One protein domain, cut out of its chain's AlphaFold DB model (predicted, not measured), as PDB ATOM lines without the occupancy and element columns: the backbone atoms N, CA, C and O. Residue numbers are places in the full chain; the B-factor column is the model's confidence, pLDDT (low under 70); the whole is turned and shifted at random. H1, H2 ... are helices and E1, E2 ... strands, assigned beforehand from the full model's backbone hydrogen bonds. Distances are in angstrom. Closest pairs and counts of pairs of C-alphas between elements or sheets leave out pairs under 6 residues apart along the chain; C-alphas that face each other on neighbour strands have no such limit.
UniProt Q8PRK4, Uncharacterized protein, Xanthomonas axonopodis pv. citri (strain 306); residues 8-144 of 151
ATOM      1  N   LEU A   8      38.951  47.064 -36.694       89.50
ATOM      2  CA  LEU A   8      38.739  47.165 -35.248       89.50
ATOM      3  C   LEU A   8      39.953  47.795 -34.539       89.50
ATOM      4  O   LEU A   8      41.029  47.204 -34.475       89.50
ATOM      5  N   ASP A   9      39.751  48.947 -33.897       88.06
ATOM      6  CA  ASP A   9      40.656  49.477 -32.873       88.06
ATOM      7  C   ASP A   9      40.201  49.004 -31.489       88.06
ATOM      8  O   ASP A   9      39.344  49.608 -30.833       88.06
ATOM      9  N   LYS A  10      40.795  47.896 -31.038       83.69
ATOM     10  CA  LYS A  10      40.476  47.293 -29.738       83.69
ATOM     11  C   LYS A  10      40.847  48.220 -28.575       83.69
ATOM     12  O   LYS A  10      40.102  48.291 -27.603       83.69
ATOM     13  N   SER A  11      41.958  48.957 -28.679       85.12
ATOM     14  CA  SER A  11      42.433  49.856 -27.617       85.12
ATOM     15  C   SER A  11      41.525  51.075 -27.443       85.12
ATOM     16  O   SER A  11      41.155  51.423 -26.323       85.12
ATOM     17  N   GLY A  12      41.092  51.665 -28.558       86.81
ATOM     18  CA  GLY A  12      40.134  52.762 -28.596       86.81
ATOM     19  C   GLY A  12      38.675  52.320 -28.487       86.81
ATOM     20  O   GLY A  12      37.794  53.173 -28.575       86.81
ATOM     21  N   SER A  13      38.392  51.020 -28.320       87.75
ATOM     22  CA  SER A  13      37.028  50.459 -28.280       87.75
ATOM     23  C   SER A  13      36.150  50.937 -29.446       87.75
ATOM     24  O   SER A  13      34.977  51.262 -29.269       87.75
ATOM     25  N   THR A  14      36.738  51.035 -30.639       89.62
ATOM     26  CA  THR A  14      36.119  51.668 -31.807       89.62
ATOM     27  C   THR A  14      36.213  50.754 -33.023       89.62
ATOM     28  O   THR A  14      37.271  50.207 -33.322       89.62
ATOM     29  N   VAL A  15      35.110  50.627 -33.761       89.88
ATOM     30  CA  VAL A  15      35.086  49.987 -35.082       89.88
ATOM     31  C   VAL A  15      35.056  51.078 -36.146       89.88
ATOM     32  O   VAL A  15      34.146  51.909 -36.163       89.88
ATOM     33  N   TYR A  16      36.041  51.071 -37.038       90.50
ATOM     34  CA  TYR A  16      36.101  51.969 -38.186       90.50
ATOM     35  C   TYR A  16      35.529  51.264 -39.411       90.50
ATOM     36  O   TYR A  16      35.925  50.148 -39.726       90.50
ATOM     37  N   ILE A  17      34.603  51.930 -40.103       90.50
ATOM     38  CA  ILE A  17      33.930  51.429 -41.305       90.50
ATOM     39  C   ILE A  17      34.027  52.493 -42.394       90.50
ATOM     40  O   ILE A  17      33.907  53.689 -42.111       90.50
ATOM     41  N   GLN A  18      34.175  52.064 -43.648       87.38
ATOM     42  CA  GLN A  18      34.091  52.957 -44.803       87.38
ATOM     43  C   GLN A  18      32.817  53.807 -44.796       87.38
ATOM     44  O   GLN A  18      31.703  53.286 -44.682       87.38
ATOM     45  N   ASN A  19      32.982  55.112 -45.029       86.38
ATOM     46  CA  ASN A  19      31.875  56.066 -45.069       86.38
ATOM     47  C   ASN A  19      30.728  55.599 -45.973       86.38
ATOM     48  O   ASN A  19      30.935  55.074 -47.074       86.38
ATOM     49  N   TYR A  20      29.514  55.857 -45.500       86.75
ATOM     50  CA  TYR A  20      28.262  55.657 -46.210       86.75
ATOM     51  C   TYR A  20      27.337  56.844 -45.936       86.75
ATOM     52  O   TYR A  20      27.359  57.411 -44.845       86.75
ATOM     53  N   SER A  21      26.524  57.224 -46.920       86.12
ATOM     54  CA  SER A  21      25.514  58.271 -46.767       86.12
ATOM     55  C   SER A  21      24.141  57.693 -47.051       86.12
ATOM     56  O   SER A  21      23.901  57.222 -48.155       86.12
ATOM     57  N   CYS A  22      23.208  57.807 -46.106       82.81
ATOM     58  CA  CYS A  22      21.823  57.384 -46.328       82.81
ATOM     59  C   CYS A  22      21.122  58.187 -47.437       82.81
ATOM     60  O   CYS A  22      20.115  57.740 -47.970       82.81
ATOM     61  N   ALA A  23      21.656  59.353 -47.818       88.19
ATOM     62  CA  ALA A  23      21.130  60.136 -48.933       88.19
ATOM     63  C   ALA A  23      21.469  59.535 -50.311       88.19
ATOM     64  O   ALA A  23      20.894  59.966 -51.308       88.19
ATOM     65  N   SER A  24      22.394  58.566 -50.396       87.25
ATOM     66  CA  SER A  24      22.773  57.948 -51.674       87.25
ATOM     67  C   SER A  24      21.735  56.956 -52.201       87.25
ATOM     68  O   SER A  24      21.747  56.666 -53.394       87.25
ATOM     69  N   ASN A  25      20.860  56.421 -51.336       86.69
ATOM     70  CA  ASN A  25      19.976  55.284 -51.635       86.69
ATOM     71  C   ASN A  25      20.713  54.058 -52.227       86.69
ATOM     72  O   ASN A  25      20.105  53.214 -52.883       86.69
ATOM     73  N   ASP A  26      22.023  53.943 -51.989       92.19
ATOM     74  CA  ASP A  26      22.848  52.820 -52.434       92.19
ATOM     75  C   ASP A  26      22.666  51.641 -51.471       92.19
ATOM     76  O   ASP A  26      23.368  51.524 -50.464       92.19
ATOM     77  N   ILE A  27      21.665  50.803 -51.740       91.06
ATOM     78  CA  ILE A  27      21.373  49.612 -50.932       91.06
ATOM     79  C   ILE A  27      22.540  48.607 -50.943       91.06
ATOM     80  O   ILE A  27      22.928  48.172 -49.857       91.06
ATOM     81  N   PRO A  28      23.170  48.271 -52.091       91.00
ATOM     82  CA  PRO A  28      24.383  47.447 -52.091       91.00
ATOM     83  C   PRO A  28      25.501  48.025 -51.211       91.00
ATOM     84  O   PRO A  28      26.134  47.298 -50.443       91.00
ATOM     85  N   GLY A  29      25.709  49.343 -51.268       91.81
ATOM     86  CA  GLY A  29      26.658  50.042 -50.411       91.81
ATOM     87  C   GLY A  29      26.329  49.904 -48.929       91.81
ATOM     88  O   GLY A  29      27.235  49.614 -48.147       91.81
ATOM     89  N   LEU A  30      25.056  50.049 -48.545       93.06
ATOM     90  CA  LEU A  30      24.590  49.850 -47.168       93.06
ATOM     91  C   LEU A  30      24.887  48.428 -46.687       93.06
ATOM     92  O   LEU A  30      25.484  48.250 -45.628       93.06
ATOM     93  N   TYR A  31      24.508  47.425 -47.479       94.81
ATOM     94  CA  TYR A  31      24.718  46.012 -47.161       94.81
ATOM     95  C   TYR A  31      26.200  45.690 -46.969       94.81
ATOM     96  O   TYR A  31      26.567  45.036 -45.995       94.81
ATOM     97  N   SER A  32      27.062  46.248 -47.821       93.25
ATOM     98  CA  SER A  32      28.512  46.134 -47.667       93.25
ATOM     99  C   SER A  32      29.006  46.697 -46.326       93.25
ATOM    100  O   SER A  32      29.839  46.063 -45.683       93.25
ATOM    101  N   ARG A  33      28.461  47.824 -45.838       93.62
ATOM    102  CA  ARG A  33      28.853  48.390 -44.529       93.62
ATOM    103  C   ARG A  33      28.372  47.535 -43.365       93.62
ATOM    104  O   ARG A  33      29.108  47.376 -42.398       93.62
ATOM    105  N   VAL A  34      27.177  46.957 -43.456       95.31
ATOM    106  CA  VAL A  34      26.692  46.007 -42.442       95.31
ATOM    107  C   VAL A  34      27.588  44.764 -42.407       95.31
ATOM    108  O   VAL A  34      27.980  44.322 -41.329       95.31
ATOM    109  N   SER A  35      27.986  44.256 -43.578       96.06
ATOM    110  CA  SER A  35      28.934  43.145 -43.700       96.06
ATOM    111  C   SER A  35      30.282  43.475 -43.046       96.06
ATOM    112  O   SER A  35      30.740  42.726 -42.184       96.06
ATOM    113  N   MET A  36      30.843  44.658 -43.329       95.00
ATOM    114  CA  MET A  36      32.057  45.166 -42.676       95.00
ATOM    115  C   MET A  36      31.924  45.224 -41.150       95.00
ATOM    116  O   MET A  36      32.768  44.675 -40.453       95.00
ATOM    117  N   VAL A  37      30.849  45.817 -40.613       94.88
ATOM    118  CA  VAL A  37      30.616  45.862 -39.156       94.88
ATOM    119  C   VAL A  37      30.610  44.460 -38.563       94.88
ATOM    120  O   VAL A  37      31.262  44.218 -37.550       94.88
ATOM    121  N   SER A  38      29.899  43.526 -39.192       95.94
ATOM    122  CA  SER A  38      29.824  42.159 -38.682       95.94
ATOM    123  C   SER A  38      31.172  41.430 -38.727       95.94
ATOM    124  O   SER A  38      31.471  40.684 -37.801       95.94
ATOM    125  N   HIS A  39      32.017  41.672 -39.732       95.88
ATOM    126  CA  HIS A  39      33.377  41.123 -39.772       95.88
ATOM    127  C   HIS A  39      34.236  41.702 -38.651       95.88
ATOM    128  O   HIS A  39      34.756  40.951 -37.830       95.88
ATOM    129  N   GLU A  40      34.290  43.031 -38.535       93.75
ATOM    130  CA  GLU A  40      35.142  43.700 -37.546       93.75
ATOM    131  C   GLU A  40      34.755  43.370 -36.102       93.75
ATOM    132  O   GLU A  40      35.615  43.170 -35.243       93.75
ATOM    133  N   MET A  41      33.456  43.233 -35.828       92.31
ATOM    134  CA  MET A  41      32.976  42.776 -34.522       92.31
ATOM    135  C   MET A  41      33.432  41.347 -34.198       92.31
ATOM    136  O   MET A  41      33.599  41.011 -33.025       92.31
ATOM    137  N   GLY A  42      33.697  40.523 -35.215       91.44
ATOM    138  CA  GLY A  42      34.266  39.188 -35.057       91.44
ATOM    139  C   GLY A  42      35.690  39.191 -34.494       91.44
ATOM    140  O   GLY A  42      36.090  38.212 -33.864       91.44
ATOM    141  N   HIS A  43      36.433  40.295 -34.627       90.94
ATOM    142  CA  HIS A  43      37.769  40.432 -34.042       90.94
ATOM    143  C   HIS A  43      37.760  40.761 -32.539       90.94
ATOM    144  O   HIS A  43      38.778  40.572 -31.873       90.94
ATOM    145  N   LEU A  44      36.633  41.214 -31.967       84.38
ATOM    146  CA  LEU A  44      36.568  41.713 -30.582       84.38
ATOM    147  C   LEU A  44      36.994  40.664 -29.544       84.38
ATOM    148  O   LEU A  44      37.748  40.965 -28.613       84.38
ATOM    149  N   TYR A  45      36.540  39.427 -29.730       72.06
ATOM    150  CA  TYR A  45      36.807  38.311 -28.818       72.06
ATOM    151  C   TYR A  45      38.092  37.546 -29.154       72.06
ATOM    152  O   TYR A  45      38.345  36.487 -28.582       72.06
ATOM    153  N   LEU A  46      38.907  38.063 -30.078       69.94
ATOM    154  CA  LEU A  46      40.165  37.442 -30.466       69.94
ATOM    155  C   LEU A  46      41.317  38.119 -29.721       69.94
ATOM    156  O   LEU A  46      41.459  39.347 -29.733       69.94
ATOM    157  N   ASP A  47      42.138  37.321 -29.043       62.56
ATOM    158  CA  ASP A  47      43.366  37.815 -28.430       62.56
ATOM    159  C   ASP A  47      44.461  37.948 -29.489       62.56
ATOM    160  O   ASP A  47      44.801  36.993 -30.186       62.56
ATOM    161  N   GLN A  48      45.010  39.161 -29.595       60.38
ATOM    162  CA  GLN A  48      46.149  39.505 -30.454       60.38
ATOM    163  C   GLN A  48      47.502  39.254 -29.756       60.38
ATOM    164  O   GLN A  48      48.557  39.484 -30.334       60.38
ATOM    165  N   GLY A  49      47.490  38.760 -28.512       60.62
ATOM    166  CA  GLY A  49      48.684  38.449 -27.722       60.62
ATOM    167  C   GLY A  49      49.295  37.092 -28.065       60.62
ATOM    168  O   GLY A  49      49.486  36.263 -27.175       60.62
ATOM    169  N   TRP A  50      49.556  36.815 -29.345       70.94
ATOM    170  CA  TRP A  50      50.219  35.566 -29.710       70.94
ATOM    171  C   TRP A  50      51.676  35.602 -29.277       70.94
ATOM    172  O   TRP A  50      52.416  36.521 -29.621       70.94
ATOM    173  N   VAL A  51      52.111  34.555 -28.575       72.31
ATOM    174  CA  VAL A  51      53.541  34.291 -28.423       72.31
ATOM    175  C   VAL A  51      54.134  34.184 -29.826       72.31
ATOM    176  O   VAL A  51      53.673  33.358 -30.627       72.31
ATOM    177  N   LEU A  52      55.114  35.042 -30.114       76.25
ATOM    178  CA  LEU A  52      55.847  35.027 -31.373       76.25
ATOM    179  C   LEU A  52      56.561  33.674 -31.484       76.25
ATOM    180  O   LEU A  52      57.443  33.354 -30.690       76.25
ATOM    181  N   GLY A  53      56.074  32.848 -32.411       84.69
ATOM    182  CA  GLY A  53      56.666  31.569 -32.794       84.69
ATOM    183  C   GLY A  53      57.483  31.750 -34.065       84.69
ATOM    184  O   GLY A  53      58.218  32.723 -34.190       84.69
ATOM    185  N   THR A  54      57.325  30.850 -35.033       92.81
ATOM    186  CA  THR A  54      57.870  31.085 -36.374       92.81
ATOM    187  C   THR A  54      57.029  32.114 -37.140       92.81
ATOM    188  O   THR A  54      55.857  32.350 -36.826       92.81
ATOM    189  N   ARG A  55      57.608  32.695 -38.196       93.81
ATOM    190  CA  ARG A  55      56.892  33.577 -39.132       93.81
ATOM    191  C   ARG A  55      55.665  32.894 -39.741       93.81
ATOM    192  O   ARG A  55      54.617  33.515 -39.880       93.81
ATOM    193  N   GLU A  56      55.793  31.615 -40.090       94.56
ATOM    194  CA  GLU A  56      54.705  30.816 -40.657       94.56
ATOM    195  C   GLU A  56      53.576  30.605 -39.643       94.56
ATOM    196  O   GLU A  56      52.416  30.863 -39.962       94.56
ATOM    197  N   ASP A  57      53.909  30.254 -38.396       92.44
ATOM    198  CA  ASP A  57      52.916  30.098 -37.326       92.44
ATOM    199  C   ASP A  57      52.168  31.402 -37.039       92.44
ATOM    200  O   ASP A  57      50.968  31.386 -36.759       92.44
ATOM    201  N   TYR A  58      52.869  32.540 -37.084       92.44
ATOM    202  CA  TYR A  58      52.255  33.853 -36.908       92.44
ATOM    203  C   TYR A  58      51.234  34.138 -38.015       92.44
ATOM    204  O   TYR A  58      50.090  34.482 -37.717       92.44
ATOM    205  N   ILE A  59      51.614  33.928 -39.280       94.44
ATOM    206  CA  ILE A  59      50.715  34.114 -40.429       94.44
ATOM    207  C   ILE A  59      49.510  33.169 -40.326       94.44
ATOM    208  O   ILE A  59      48.378  33.612 -40.509       94.44
ATOM    209  N   ALA A  60      49.718  31.897 -39.979       94.44
ATOM    210  CA  ALA A  60      48.638  30.919 -39.844       94.44
ATOM    211  C   ALA A  60      47.644  31.292 -38.727       94.44
ATOM    212  O   ALA A  60      46.425  31.222 -38.918       94.44
ATOM    213  N   LYS A  61      48.140  31.748 -37.568       92.88
ATOM    214  CA  LYS A  61      47.290  32.250 -36.473       92.88
ATOM    215  C   LYS A  61      46.520  33.501 -36.888       92.88
ATOM    216  O   LYS A  61      45.329  33.605 -36.587       92.88
ATOM    217  N   ALA A  62      47.161  34.404 -37.625       93.00
ATOM    218  CA  ALA A  62      46.523  35.610 -38.133       93.00
ATOM    219  C   ALA A  62      45.416  35.325 -39.132       93.00
ATOM    220  O   ALA A  62      44.291  35.787 -38.955       93.00
ATOM    221  N   CYS A  63      45.686  34.455 -40.095       95.75
ATOM    222  CA  CYS A  63      44.677  34.020 -41.040       95.75
ATOM    223  C   CYS A  63      43.542  33.261 -40.357       95.75
ATOM    224  O   CYS A  63      42.381  33.498 -40.667       95.75
ATOM    225  N   THR A  64      43.825  32.442 -39.342       95.12
ATOM    226  CA  THR A  64      42.770  31.809 -38.535       95.12
ATOM    227  C   THR A  64      41.875  32.845 -37.843       95.12
ATOM    228  O   THR A  64      40.665  32.640 -37.745       95.12
ATOM    229  N   ASN A  65      42.432  33.967 -37.379       93.81
ATOM    230  CA  ASN A  65      41.649  35.065 -36.813       93.81
ATOM    231  C   ASN A  65      40.773  35.767 -37.860       93.81
ATOM    232  O   ASN A  65      39.605  36.023 -37.569       93.81
ATOM    233  N   GLU A  66      41.277  36.006 -39.073       95.62
ATOM    234  CA  GLU A  66      40.443  36.469 -40.192       95.62
ATOM    235  C   GLU A  66      39.313  35.480 -40.489       95.62
ATOM    236  O   GLU A  66      38.154  35.862 -40.633       95.62
ATOM    237  N   GLY A  67      39.604  34.178 -40.463       96.75
ATOM    238  CA  GLY A  67      38.590  33.141 -40.627       96.75
ATOM    239  C   GLY A  67      37.490  33.198 -39.564       96.75
ATOM    240  O   GLY A  67      36.318  33.002 -39.880       96.75
ATOM    241  N   ARG A  68      37.824  33.522 -38.309       95.81
ATOM    242  CA  ARG A  68      36.830  33.732 -37.240       95.81
ATOM    243  C   ARG A  68      35.967  34.969 -37.486       95.81
ATOM    244  O   ARG A  68      34.765  34.913 -37.231       95.81
ATOM    245  N   ALA A  69      36.547  36.047 -38.006       96.06
ATOM    246  CA  ALA A  69      35.798  37.241 -38.383       96.06
ATOM    247  C   ALA A  69      34.836  36.973 -39.551       96.06
ATOM    248  O   ALA A  69      33.652  37.310 -39.461       96.06
ATOM    249  N   VAL A  70      35.283  36.230 -40.568       97.81
ATOM    250  CA  VAL A  70      34.429  35.761 -41.672       97.81
ATOM    251  C   VAL A  70      33.285  34.879 -41.162       97.81
ATOM    252  O   VAL A  70      32.149  35.018 -41.615       97.81
ATOM    253  N   LEU A  71      33.544  33.987 -40.200       97.88
ATOM    254  CA  LEU A  71      32.492  33.171 -39.584       97.88
ATOM    255  C   LEU A  71      31.461  34.035 -38.844       97.88
ATOM    256  O   LEU A  71      30.266  33.787 -38.982       97.88
ATOM    257  N   ASN A  72      31.893  35.074 -38.122       97.31
ATOM    258  CA  ASN A  72      30.975  36.008 -37.467       97.31
ATOM    259  C   ASN A  72      30.122  36.781 -38.484       97.31
ATOM    260  O   ASN A  72      28.906  36.894 -38.328       97.31
ATOM    261  N   ASN A  73      30.742  37.247 -39.569       97.75
ATOM    262  CA  ASN A  73      30.041  37.868 -40.687       97.75
ATOM    263  C   ASN A  73      29.028  36.906 -41.334       97.75
ATOM    264  O   ASN A  73      27.892  37.300 -41.594       97.75
ATOM    265  N   SER A  74      29.374  35.625 -41.499       98.44
ATOM    266  CA  SER A  74      28.445  34.602 -41.987       98.44
ATOM    267  C   SER A  74      27.263  34.373 -41.045       98.44
ATOM    268  O   SER A  74      26.147  34.177 -41.528       98.44
ATOM    269  N   THR A  75      27.479  34.387 -39.728       98.00
ATOM    270  CA  THR A  75      26.395  34.288 -38.741       98.00
ATOM    271  C   THR A  75      25.434  35.465 -38.887       98.00
ATOM    272  O   THR A  75      24.247  35.246 -39.120       98.00
ATOM    273  N   ALA A  76      25.946  36.699 -38.875       97.94
ATOM    274  CA  ALA A  76      25.127  37.901 -39.043       97.94
ATOM    275  C   ALA A  76      24.377  37.915 -40.386       97.94
ATOM    276  O   ALA A  76      23.198  38.260 -40.448       97.94
ATOM    277  N   ARG A  77      25.036  37.487 -41.473       98.19
ATOM    278  CA  ARG A  77      24.406  37.331 -42.789       98.19
ATOM    279  C   ARG A  77      23.201  36.398 -42.721       98.19
ATOM    280  O   ARG A  77      22.156  36.727 -43.271       98.19
ATOM    281  N   ASN A  78      23.343  35.248 -42.066       98.44
ATOM    282  CA  ASN A  78      22.264  34.270 -41.957       98.44
ATOM    283  C   ASN A  78      21.106  34.789 -41.090       98.44
ATOM    284  O   ASN A  78      19.955  34.600 -41.469       98.44
ATOM    285  N   GLU A  79      21.389  35.494 -39.993       98.44
ATOM    286  CA  GLU A  79      20.360  36.127 -39.150       98.44
ATOM    287  C   GLU A  79      19.561  37.196 -39.912       98.44
ATOM    288  O   GLU A  79      18.331  37.256 -39.817       98.44
ATOM    289  N   ILE A  80      20.246  38.024 -40.707       98.25
ATOM    290  CA  ILE A  80      19.609  39.052 -41.540       98.25
ATOM    291  C   ILE A  80      18.788  38.408 -42.659       98.25
ATOM    292  O   ILE A  80      17.656  38.831 -42.905       98.25
ATOM    293  N   LEU A  81      19.319  37.378 -43.321       97.69
ATOM    294  CA  LEU A  81      18.587  36.627 -44.340       97.69
ATOM    295  C   LEU A  81      17.314  36.002 -43.769       97.69
ATOM    296  O   LEU A  81      16.258  36.146 -44.376       97.69
ATOM    297  N   ASP A  82      17.395  35.360 -42.606       98.12
ATOM    298  CA  ASP A  82      16.241  34.733 -41.955       98.12
ATOM    299  C   ASP A  82      15.181  35.777 -41.573       98.12
ATOM    300  O   ASP A  82      14.028  35.703 -42.001       98.12
ATOM    301  N   THR A  83      15.597  36.841 -40.881       97.81
ATOM    302  CA  THR A  83      14.697  37.918 -40.435       97.81
ATOM    303  C   THR A  83      14.042  38.653 -41.607       97.81
ATOM    304  O   THR A  83      12.885  39.067 -41.526       97.81
ATOM    305  N   SER A  84      14.768  38.816 -42.716       97.06
ATOM    306  CA  SER A  84      14.267  39.462 -43.934       97.06
ATOM    307  C   SER A  84      13.524  38.515 -44.879       97.06
ATOM    308  O   SER A  84      13.117  38.952 -45.956       97.06
ATOM    309  N   GLN A  85      13.357  37.236 -44.518       97.00
ATOM    310  CA  GLN A  85      12.771  36.199 -45.379       97.00
ATOM    311  C   GLN A  85      13.468  36.106 -46.751       97.00
ATOM    312  O   GLN A  85      12.833  35.937 -47.791       97.00
ATOM    313  N   GLY A  86      14.792  36.266 -46.757       94.12
ATOM    314  CA  GLY A  86      15.636  36.267 -47.952       94.12
ATOM    315  C   GLY A  86      15.694  37.602 -48.703       94.12
ATOM    316  O   GLY A  86      16.339  37.675 -49.745       94.12
ATOM    317  N   GLY A  87      15.047  38.659 -48.203       95.12
ATOM    318  CA  GLY A  87      15.011  39.974 -48.853       95.12
ATOM    319  C   GLY A  87      16.306  40.790 -48.740       95.12
ATOM    320  O   GLY A  87      16.524  41.708 -49.533       95.12
ATOM    321  N   ALA A  88      17.171  40.473 -47.775       96.19
ATOM    322  CA  ALA A  88      18.435  41.166 -47.553       96.19
ATOM    323  C   ALA A  88      19.594  40.174 -47.411       96.19
ATOM    324  O   ALA A  88      19.766  39.541 -46.372       96.19
ATOM    325  N   ASP A  89      20.419  40.077 -48.454       96.62
ATOM    326  CA  ASP A  89      21.692  39.362 -48.411       96.62
ATOM    327  C   ASP A  89      22.846  40.365 -48.320       96.62
ATOM    328  O   ASP A  89      23.170  41.046 -49.295       96.62
ATOM    329  N   ILE A  90      23.477  40.453 -47.148       96.44
ATOM    330  CA  ILE A  90      24.641  41.328 -46.941       96.44
ATOM    331  C   ILE A  90      25.955  40.743 -47.485       96.44
ATOM    332  O   ILE A  90      26.968  41.442 -47.497       96.44
ATOM    333  N   SER A  91      25.940  39.489 -47.957       95.62
ATOM    334  CA  SER A  91      27.109  38.715 -48.391       95.62
ATOM    335  C   SER A  91      28.230  38.642 -47.338       95.62
ATOM    336  O   SER A  91      28.110  39.161 -46.225       95.62
ATOM    337  N   LEU A  92      29.326  37.962 -47.681       97.69
ATOM    338  CA  LEU A  92      30.574  38.043 -46.925       97.69
ATOM    339  C   LEU A  92      31.435  39.197 -47.446       97.69
ATOM    340  O   LEU A  92      31.472  39.432 -48.657       97.69
ATOM    341  N   ILE A  93      32.178  39.869 -46.565       94.00
ATOM    342  CA  ILE A  93      33.154  40.898 -46.950       94.00
ATOM    343  C   ILE A  93      34.450  40.263 -47.484       94.00
ATOM    344  O   ILE A  93      35.524  40.355 -46.902       94.00
ATOM    345  N   ALA A  94      34.343  39.567 -48.615       95.69
ATOM    346  CA  ALA A  94      35.451  38.845 -49.230       95.69
ATOM    347  C   ALA A  94      35.302  38.761 -50.757       95.69
ATOM    348  O   ALA A  94      34.209  38.532 -51.277       95.69
ATOM    349  N   ALA A  95      36.417  38.844 -51.482       95.31
ATOM    350  CA  ALA A  95      36.482  38.665 -52.932       95.31
ATOM    351  C   ALA A  95      36.071  37.247 -53.377       95.31
ATOM    352  O   ALA A  95      35.557  37.058 -54.476       95.31
ATOM    353  N   ASN A  96      36.262  36.247 -52.513       97.19
ATOM    354  CA  ASN A  96      35.935  34.840 -52.746       97.19
ATOM    355  C   ASN A  96      34.729  34.349 -51.919       97.19
ATOM    356  O   ASN A  96      34.658  33.169 -51.567       97.19
ATOM    357  N   ALA A  97      33.759  35.230 -51.635       97.44
ATOM    358  CA  ALA A  97      32.597  34.928 -50.791       97.44
ATOM    359  C   ALA A  97      31.858  33.606 -51.126       97.44
ATOM    360  O   ALA A  97      31.608  32.841 -50.194       97.44
ATOM    361  N   PRO A  98      31.560  33.243 -52.395       97.44
ATOM    362  CA  PRO A  98      30.869  31.979 -52.694       97.44
ATOM    363  C   PRO A  98      31.645  30.721 -52.272       97.44
ATOM    364  O   PRO A  98      31.060  29.753 -51.778       97.44
ATOM    365  N   ALA A  99      32.971  30.732 -52.436       97.81
ATOM    366  CA  ALA A  99      33.829  29.619 -52.038       97.81
ATOM    367  C   ALA A  99      33.920  29.502 -50.507       97.81
ATOM    368  O   ALA A  99      33.858  28.399 -49.956       97.81
ATOM    369  N   LEU A 100      33.997  30.642 -49.811       98.62
ATOM    370  CA  LEU A 100      33.988  30.681 -48.348       98.62
ATOM    371  C   LEU A 100      32.653  30.182 -47.787       98.62
ATOM    372  O   LEU A 100      32.658  29.303 -46.933       98.62
ATOM    373  N   LEU A 101      31.517  30.640 -48.323       98.44
ATOM    374  CA  LEU A 101      30.191  30.144 -47.930       98.44
ATOM    375  C   LEU A 101      30.057  28.629 -48.137       98.44
ATOM    376  O   LEU A 101      29.528  27.939 -47.270       98.44
ATOM    377  N   SER A 102      30.592  28.096 -49.240       98.12
ATOM    378  CA  SER A 102      30.610  26.646 -49.490       98.12
ATOM    379  C   SER A 102      31.444  25.897 -48.441       98.12
ATOM    380  O   SER A 102      31.030  24.853 -47.938       98.12
ATOM    381  N   THR A 103      32.597  26.456 -48.061       98.44
ATOM    382  CA  THR A 103      33.478  25.905 -47.014       98.44
ATOM    383  C   THR A 103      32.810  25.924 -45.638       98.44
ATOM    384  O   THR A 103      32.921  24.957 -44.886       98.44
ATOM    385  N   ILE A 104      32.096  27.008 -45.321       98.62
ATOM    386  CA  ILE A 104      31.345  27.182 -44.072       98.62
ATOM    387  C   ILE A 104      30.194  26.179 -43.997       98.62
ATOM    388  O   ILE A 104      30.054  25.491 -42.989       98.62
ATOM    389  N   ALA A 105      29.414  26.042 -45.073       98.06
ATOM    390  CA  ALA A 105      28.298  25.103 -45.143       98.06
ATOM    391  C   ALA A 105      28.742  23.638 -45.013       98.06
ATOM    392  O   ALA A 105      28.035  22.833 -44.409       98.06
ATOM    393  N   ALA A 106      29.923  23.291 -45.538       97.88
ATOM    394  CA  ALA A 106      30.497  21.958 -45.375       97.88
ATOM    395  C   ALA A 106      30.877  21.636 -43.914       97.88
ATOM    396  O   ALA A 106      30.959  20.463 -43.549       97.88
ATOM    397  N   GLY A 107      31.096  22.654 -43.072       97.38
ATOM    398  CA  GLY A 107      31.452  22.484 -41.664       97.38
ATOM    399  C   GLY A 107      32.760  21.710 -41.466       97.38
ATOM    400  O   GLY A 107      33.663  21.766 -42.303       97.38
ATOM    401  N   GLY A 108      32.876  20.994 -40.343       97.19
ATOM    402  CA  GLY A 108      33.999  20.101 -40.034       97.19
ATOM    403  C   GLY A 108      35.081  20.699 -39.128       97.19
ATOM    404  O   GLY A 108      34.981  21.839 -38.672       97.19
ATOM    405  N   ALA A 109      36.123  19.905 -38.865       97.25
ATOM    406  CA  ALA A 109      37.252  20.308 -38.027       97.25
ATOM    407  C   ALA A 109      37.994  21.525 -38.607       97.25
ATOM    408  O   ALA A 109      37.966  21.771 -39.822       97.25
ATOM    409  N   ASP A 110      38.607  22.298 -37.710       96.75
ATOM    410  CA  ASP A 110      39.477  23.439 -38.018       96.75
ATOM    411  C   ASP A 110      38.859  24.438 -39.007       96.75
ATOM    412  O   ASP A 110      39.536  25.034 -39.844       96.75
ATOM    413  N   LEU A 111      37.534  24.619 -38.928       98.12
ATOM    414  CA  LEU A 111      36.786  25.430 -39.886       98.12
ATOM    415  C   LEU A 111      37.320  26.862 -39.973       98.12
ATOM    416  O   LEU A 111      37.511  27.372 -41.072       98.12
ATOM    417  N   ALA A 112      37.610  27.488 -38.830       96.88
ATOM    418  CA  ALA A 112      38.168  28.836 -38.792       96.88
ATOM    419  C   ALA A 112      39.522  28.930 -39.508       96.88
ATOM    420  O   ALA A 112      39.754  29.892 -40.230       96.88
ATOM    421  N   GLN A 113      40.386  27.924 -39.357       97.25
ATOM    422  CA  GLN A 113      41.677  27.892 -40.035       97.25
ATOM    423  C   GLN A 113      41.487  27.753 -41.547       97.25
ATOM    424  O   GLN A 113      42.005  28.567 -42.298       97.25
ATOM    425  N   ARG A 114      40.666  26.801 -42.007       98.38
ATOM    426  CA  ARG A 114      40.421  26.598 -43.448       98.38
ATOM    427  C   ARG A 114      39.779  27.809 -44.123       98.38
ATOM    428  O   ARG A 114      40.165  28.169 -45.233       98.38
ATOM    429  N   VAL A 115      38.798  28.433 -43.467       98.62
ATOM    430  CA  VAL A 115      38.173  29.679 -43.944       98.62
ATOM    431  C   VAL A 115      39.208  30.802 -43.968       98.62
ATOM    432  O   VAL A 115      39.291  31.528 -44.953       98.62
ATOM    433  N   GLY A 116      40.017  30.905 -42.916       98.00
ATOM    434  CA  GLY A 116      41.094  31.874 -42.788       98.00
ATOM    435  C   GLY A 116      42.151  31.765 -43.879       98.00
ATOM    436  O   GLY A 116      42.471  32.756 -44.529       98.00
ATOM    437  N   ASP A 117      42.642  30.557 -44.137       98.12
ATOM    438  CA  ASP A 117      43.628  30.277 -45.178       98.12
ATOM    439  C   ASP A 117      43.085  30.647 -46.562       98.12
ATOM    440  O   ASP A 117      43.750  31.354 -47.322       98.12
ATOM    441  N   ALA A 118      41.851  30.234 -46.873       98.25
ATOM    442  CA  ALA A 118      41.193  30.562 -48.136       98.25
ATOM    443  C   ALA A 118      40.916  32.067 -48.282       98.25
ATOM    444  O   ALA A 118      41.008  32.610 -49.384       98.25
ATOM    445  N   PHE A 119      40.569  32.757 -47.193       98.56
ATOM    446  CA  PHE A 119      40.382  34.204 -47.189       98.56
ATOM    447  C   PHE A 119      41.714  34.921 -47.438       98.56
ATOM    448  O   PHE A 119      41.828  35.704 -48.382       98.56
ATOM    449  N   CYS A 120      42.741  34.604 -46.652       98.19
ATOM    450  CA  CYS A 120      44.053  35.230 -46.741       98.19
ATOM    451  C   CYS A 120      44.754  35.021 -48.086       98.19
ATOM    452  O   CYS A 120      45.551  35.863 -48.487       98.19
ATOM    453  N   GLU A 121      44.489  33.917 -48.785       97.25
ATOM    454  CA  GLU A 121      45.091  33.632 -50.094       97.25
ATOM    455  C   GLU A 121      44.642  34.624 -51.179       97.25
ATOM    456  O   GLU A 121      45.403  34.934 -52.090       97.25
ATOM    457  N   VAL A 122      43.414  35.143 -51.085       96.69
ATOM    458  CA  VAL A 122      42.775  35.887 -52.188       96.69
ATOM    459  C   VAL A 122      42.485  37.346 -51.834       96.69
ATOM    460  O   VAL A 122      42.399  38.189 -52.724       96.69
ATOM    461  N   ASN A 123      42.328  37.665 -50.549       96.81
ATOM    462  CA  ASN A 123      41.910  38.993 -50.109       96.81
ATOM    463  C   ASN A 123      43.101  39.897 -49.777       96.81
ATOM    464  O   ASN A 123      44.216  39.437 -49.511       96.81
ATOM    465  N   VAL A 124      42.834  41.201 -49.775       95.00
ATOM    466  CA  VAL A 124      43.801  42.249 -49.441       95.00
ATOM    467  C   VAL A 124      43.318  43.070 -48.253       95.00
ATOM    468  O   VAL A 124      42.111  43.197 -48.033       95.00
ATOM    469  N   THR A 125      44.250  43.643 -47.495       90.06
ATOM    470  CA  THR A 125      43.916  44.529 -46.378       90.06
ATOM    471  C   THR A 125      43.296  45.826 -46.897       90.06
ATOM    472  O   THR A 125      43.693  46.364 -47.934       90.06
ATOM    473  N   SER A 126      42.336  46.377 -46.156       85.88
ATOM    474  CA  SER A 126      41.732  47.671 -46.506       85.88
ATOM    475  C   SER A 126      42.651  48.863 -46.192       85.88
ATOM    476  O   SER A 126      42.443  49.962 -46.707       85.88
ATOM    477  N   THR A 127      43.664  48.653 -45.345       84.69
ATOM    478  CA  THR A 127      44.601  49.673 -44.861       84.69
ATOM    479  C   THR A 127      45.833  49.816 -45.752       84.69
ATOM    480  O   THR A 127      46.256  50.944 -46.001       84.69
ATOM    481  N   THR A 128      46.408  48.707 -46.233       89.00
ATOM    482  CA  THR A 128      47.635  48.707 -47.053       89.00
ATOM    483  C   THR A 128      47.398  48.273 -48.497       89.00
ATOM    484  O   THR A 128      48.199  48.606 -49.366       89.00
ATOM    485  N   GLY A 129      46.302  47.561 -48.780       90.56
ATOM    486  CA  GLY A 129      46.037  46.982 -50.101       90.56
ATOM    487  C   GLY A 129      46.905  45.760 -50.420       90.56
ATOM    488  O   GLY A 129      46.846  45.241 -51.533       90.56
ATOM    489  N   GLU A 130      47.708  45.289 -49.464       93.88
ATOM    490  CA  GLU A 130      48.527  44.088 -49.609       93.88
ATOM    491  C   GLU A 130      47.694  42.833 -49.368       93.88
ATOM    492  O   GLU A 130      46.752  42.839 -48.575       93.88
ATOM    493  N   ASN A 131      48.078  41.723 -49.998       96.69
ATOM    494  CA  ASN A 131      47.551  40.414 -49.629       96.69
ATOM    495  C   ASN A 131      47.787  40.139 -48.131       96.69
ATOM    496  O   ASN A 131      48.863  40.436 -47.610       96.69
ATOM    497  N   TYR A 132      46.813  39.532 -47.449       96.19
ATOM    498  CA  TYR A 132      46.893  39.307 -46.001       96.19
ATOM    499  C   TYR A 132      48.112  38.479 -45.563       96.19
ATOM    500  O   TYR A 132      48.720  38.801 -44.543       96.19
ATOM    501  N   LYS A 133      48.531  37.457 -46.324       96.88
ATOM    502  CA  LYS A 133      49.731  36.670 -45.973       96.88
ATOM    503  C   LYS A 133      51.008  37.504 -46.067       96.88
ATOM    504  O   LYS A 133      51.905  37.343 -45.240       96.88
ATOM    505  N   VAL A 134      51.081  38.402 -47.051       97.12
ATOM    506  CA  VAL A 134      52.194  39.353 -47.190       97.12
ATOM    507  C   VAL A 134      52.174  40.350 -46.036       97.12
ATOM    508  O   VAL A 134      53.182  40.497 -45.351       97.12
ATOM    509  N   TYR A 135      51.018  40.962 -45.773       95.25
ATOM    510  CA  TYR A 135      50.834  41.925 -44.691       95.25
ATOM    511  C   TYR A 135      51.249  41.350 -43.329       95.25
ATOM    512  O   TYR A 135      52.116  41.914 -42.667       95.25
ATOM    513  N   TYR A 136      50.713  40.192 -42.926       94.25
ATOM    514  CA  TYR A 136      51.073  39.589 -41.638       94.25
ATOM    515  C   TYR A 136      52.523  39.117 -41.577       94.25
ATOM    516  O   TYR A 136      53.131  39.162 -40.511       94.25
ATOM    517  N   GLY A 137      53.092  38.700 -42.709       94.75
ATOM    518  CA  GLY A 137      54.520  38.431 -42.802       94.75
ATOM    519  C   GLY A 137      55.354  39.677 -42.501       94.75
ATOM    520  O   GLY A 137      56.255  39.618 -41.671       94.75
ATOM    521  N   ASN A 138      55.003  40.813 -43.105       94.38
ATOM    522  CA  ASN A 138      55.670  42.093 -42.864       94.38
ATOM    523  C   ASN A 138      55.488  42.572 -41.412       94.38
ATOM    524  O   ASN A 138      56.419  43.122 -40.828       94.38
ATOM    525  N   GLU A 139      54.311  42.365 -40.811       91.81
ATOM    526  CA  GLU A 139      54.076  42.680 -39.396       91.81
ATOM    527  C   GLU A 139      54.939  41.819 -38.468       91.81
ATOM    528  O   GLU A 139      55.546  42.347 -37.537       91.81
ATOM    529  N   TYR A 140      55.073  40.519 -38.748       92.06
ATOM    530  CA  TYR A 140      55.993  39.655 -38.008       92.06
ATOM    531  C   TYR A 140      57.438  40.160 -38.104       92.06
ATOM    532  O   TYR A 140      58.111  40.294 -37.082       92.06
ATOM    533  N   ASP A 141      57.901  40.490 -39.312       92.69
ATOM    534  CA  ASP A 141      59.277  40.936 -39.550       92.69
ATOM    535  C   ASP A 141      59.583  42.265 -38.817       92.69
ATOM    536  O   ASP A 141      60.701  42.477 -38.346       92.69
ATOM    537  N   LYS A 142      58.582  43.143 -38.635       91.06
ATOM    538  CA  LYS A 142      58.699  44.369 -37.816       91.06
ATOM    539  C   LYS A 142      58.776  44.086 -36.315       91.06
ATOM    540  O   LYS A 142      59.483  44.793 -35.602       91.06
ATOM    541  N   LEU A 143      58.022  43.097 -35.834       89.06
ATOM    542  CA  LEU A 143      57.992  42.705 -34.420       89.06
ATOM    543  C   LEU A 143      59.219  41.876 -34.016       89.06
ATOM    544  O   LEU A 143      59.577  41.850 -32.840       89.06
ATOM    545  N   ASN A 144      59.860  41.218 -34.983       87.88
ATOM    546  CA  ASN A 144      61.034  40.378 -34.794       87.88
ATOM    547  C   ASN A 144      62.144  40.755 -35.796       87.88
ATOM    548  O   ASN A 144      62.469  39.956 -36.682       87.88
TER     549      ASN A 144
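This is residues 8 to 144 of the 151 residues of an uncharacterized protein of Xanthomonas axonopodis pv. citri (strain 306) (UniProt Q8PRK4). One long helix, H2, makes the long axis; H1 and H5 pack slantwise on one side of it, on different halves, and H4, of the helical hairpin H3 and H4, crosses it on another side. The 137 printed residues, with E1, H1, H2, H3, H4 and H5 in that order, are mostly helix and compact: radius of gyration of the C-alphas 15.5 A, spans 47 by 35 by 24 A.

H2, residues 55 to 83, measures 42.4 A from C-alpha 55 at (56.892, 33.577, -39.132) to C-alpha 83 at (14.697, 37.918, -40.435). H1 is residues 27 to 42, H3 97 to 106, H4 111 to 122, H5 132 to 143, E1 14 to 16.

H2 touches H4 about perpendicular, 77 degrees; closest C-alphas Gly 67 and Gly 116, 3.5 A. H1 touches H2 at a steep tilt of 51 degrees, opposite ways; closest C-alphas Gly 42 and Ala 69, 4.1 A. H5 touches H2; closest C-alphas Ile 59 and Tyr 136, 5.6 A. E1 pairs with no named strand. O i to N i+4 pairs are within hydrogen-bond range throughout H1, H2, H3 and H5, and 7 of 8 in H4.

The printed part has no cut. The links H1 to H2 and H2 to H3 are long. Residues 46 to 49 have pLDDT under 70.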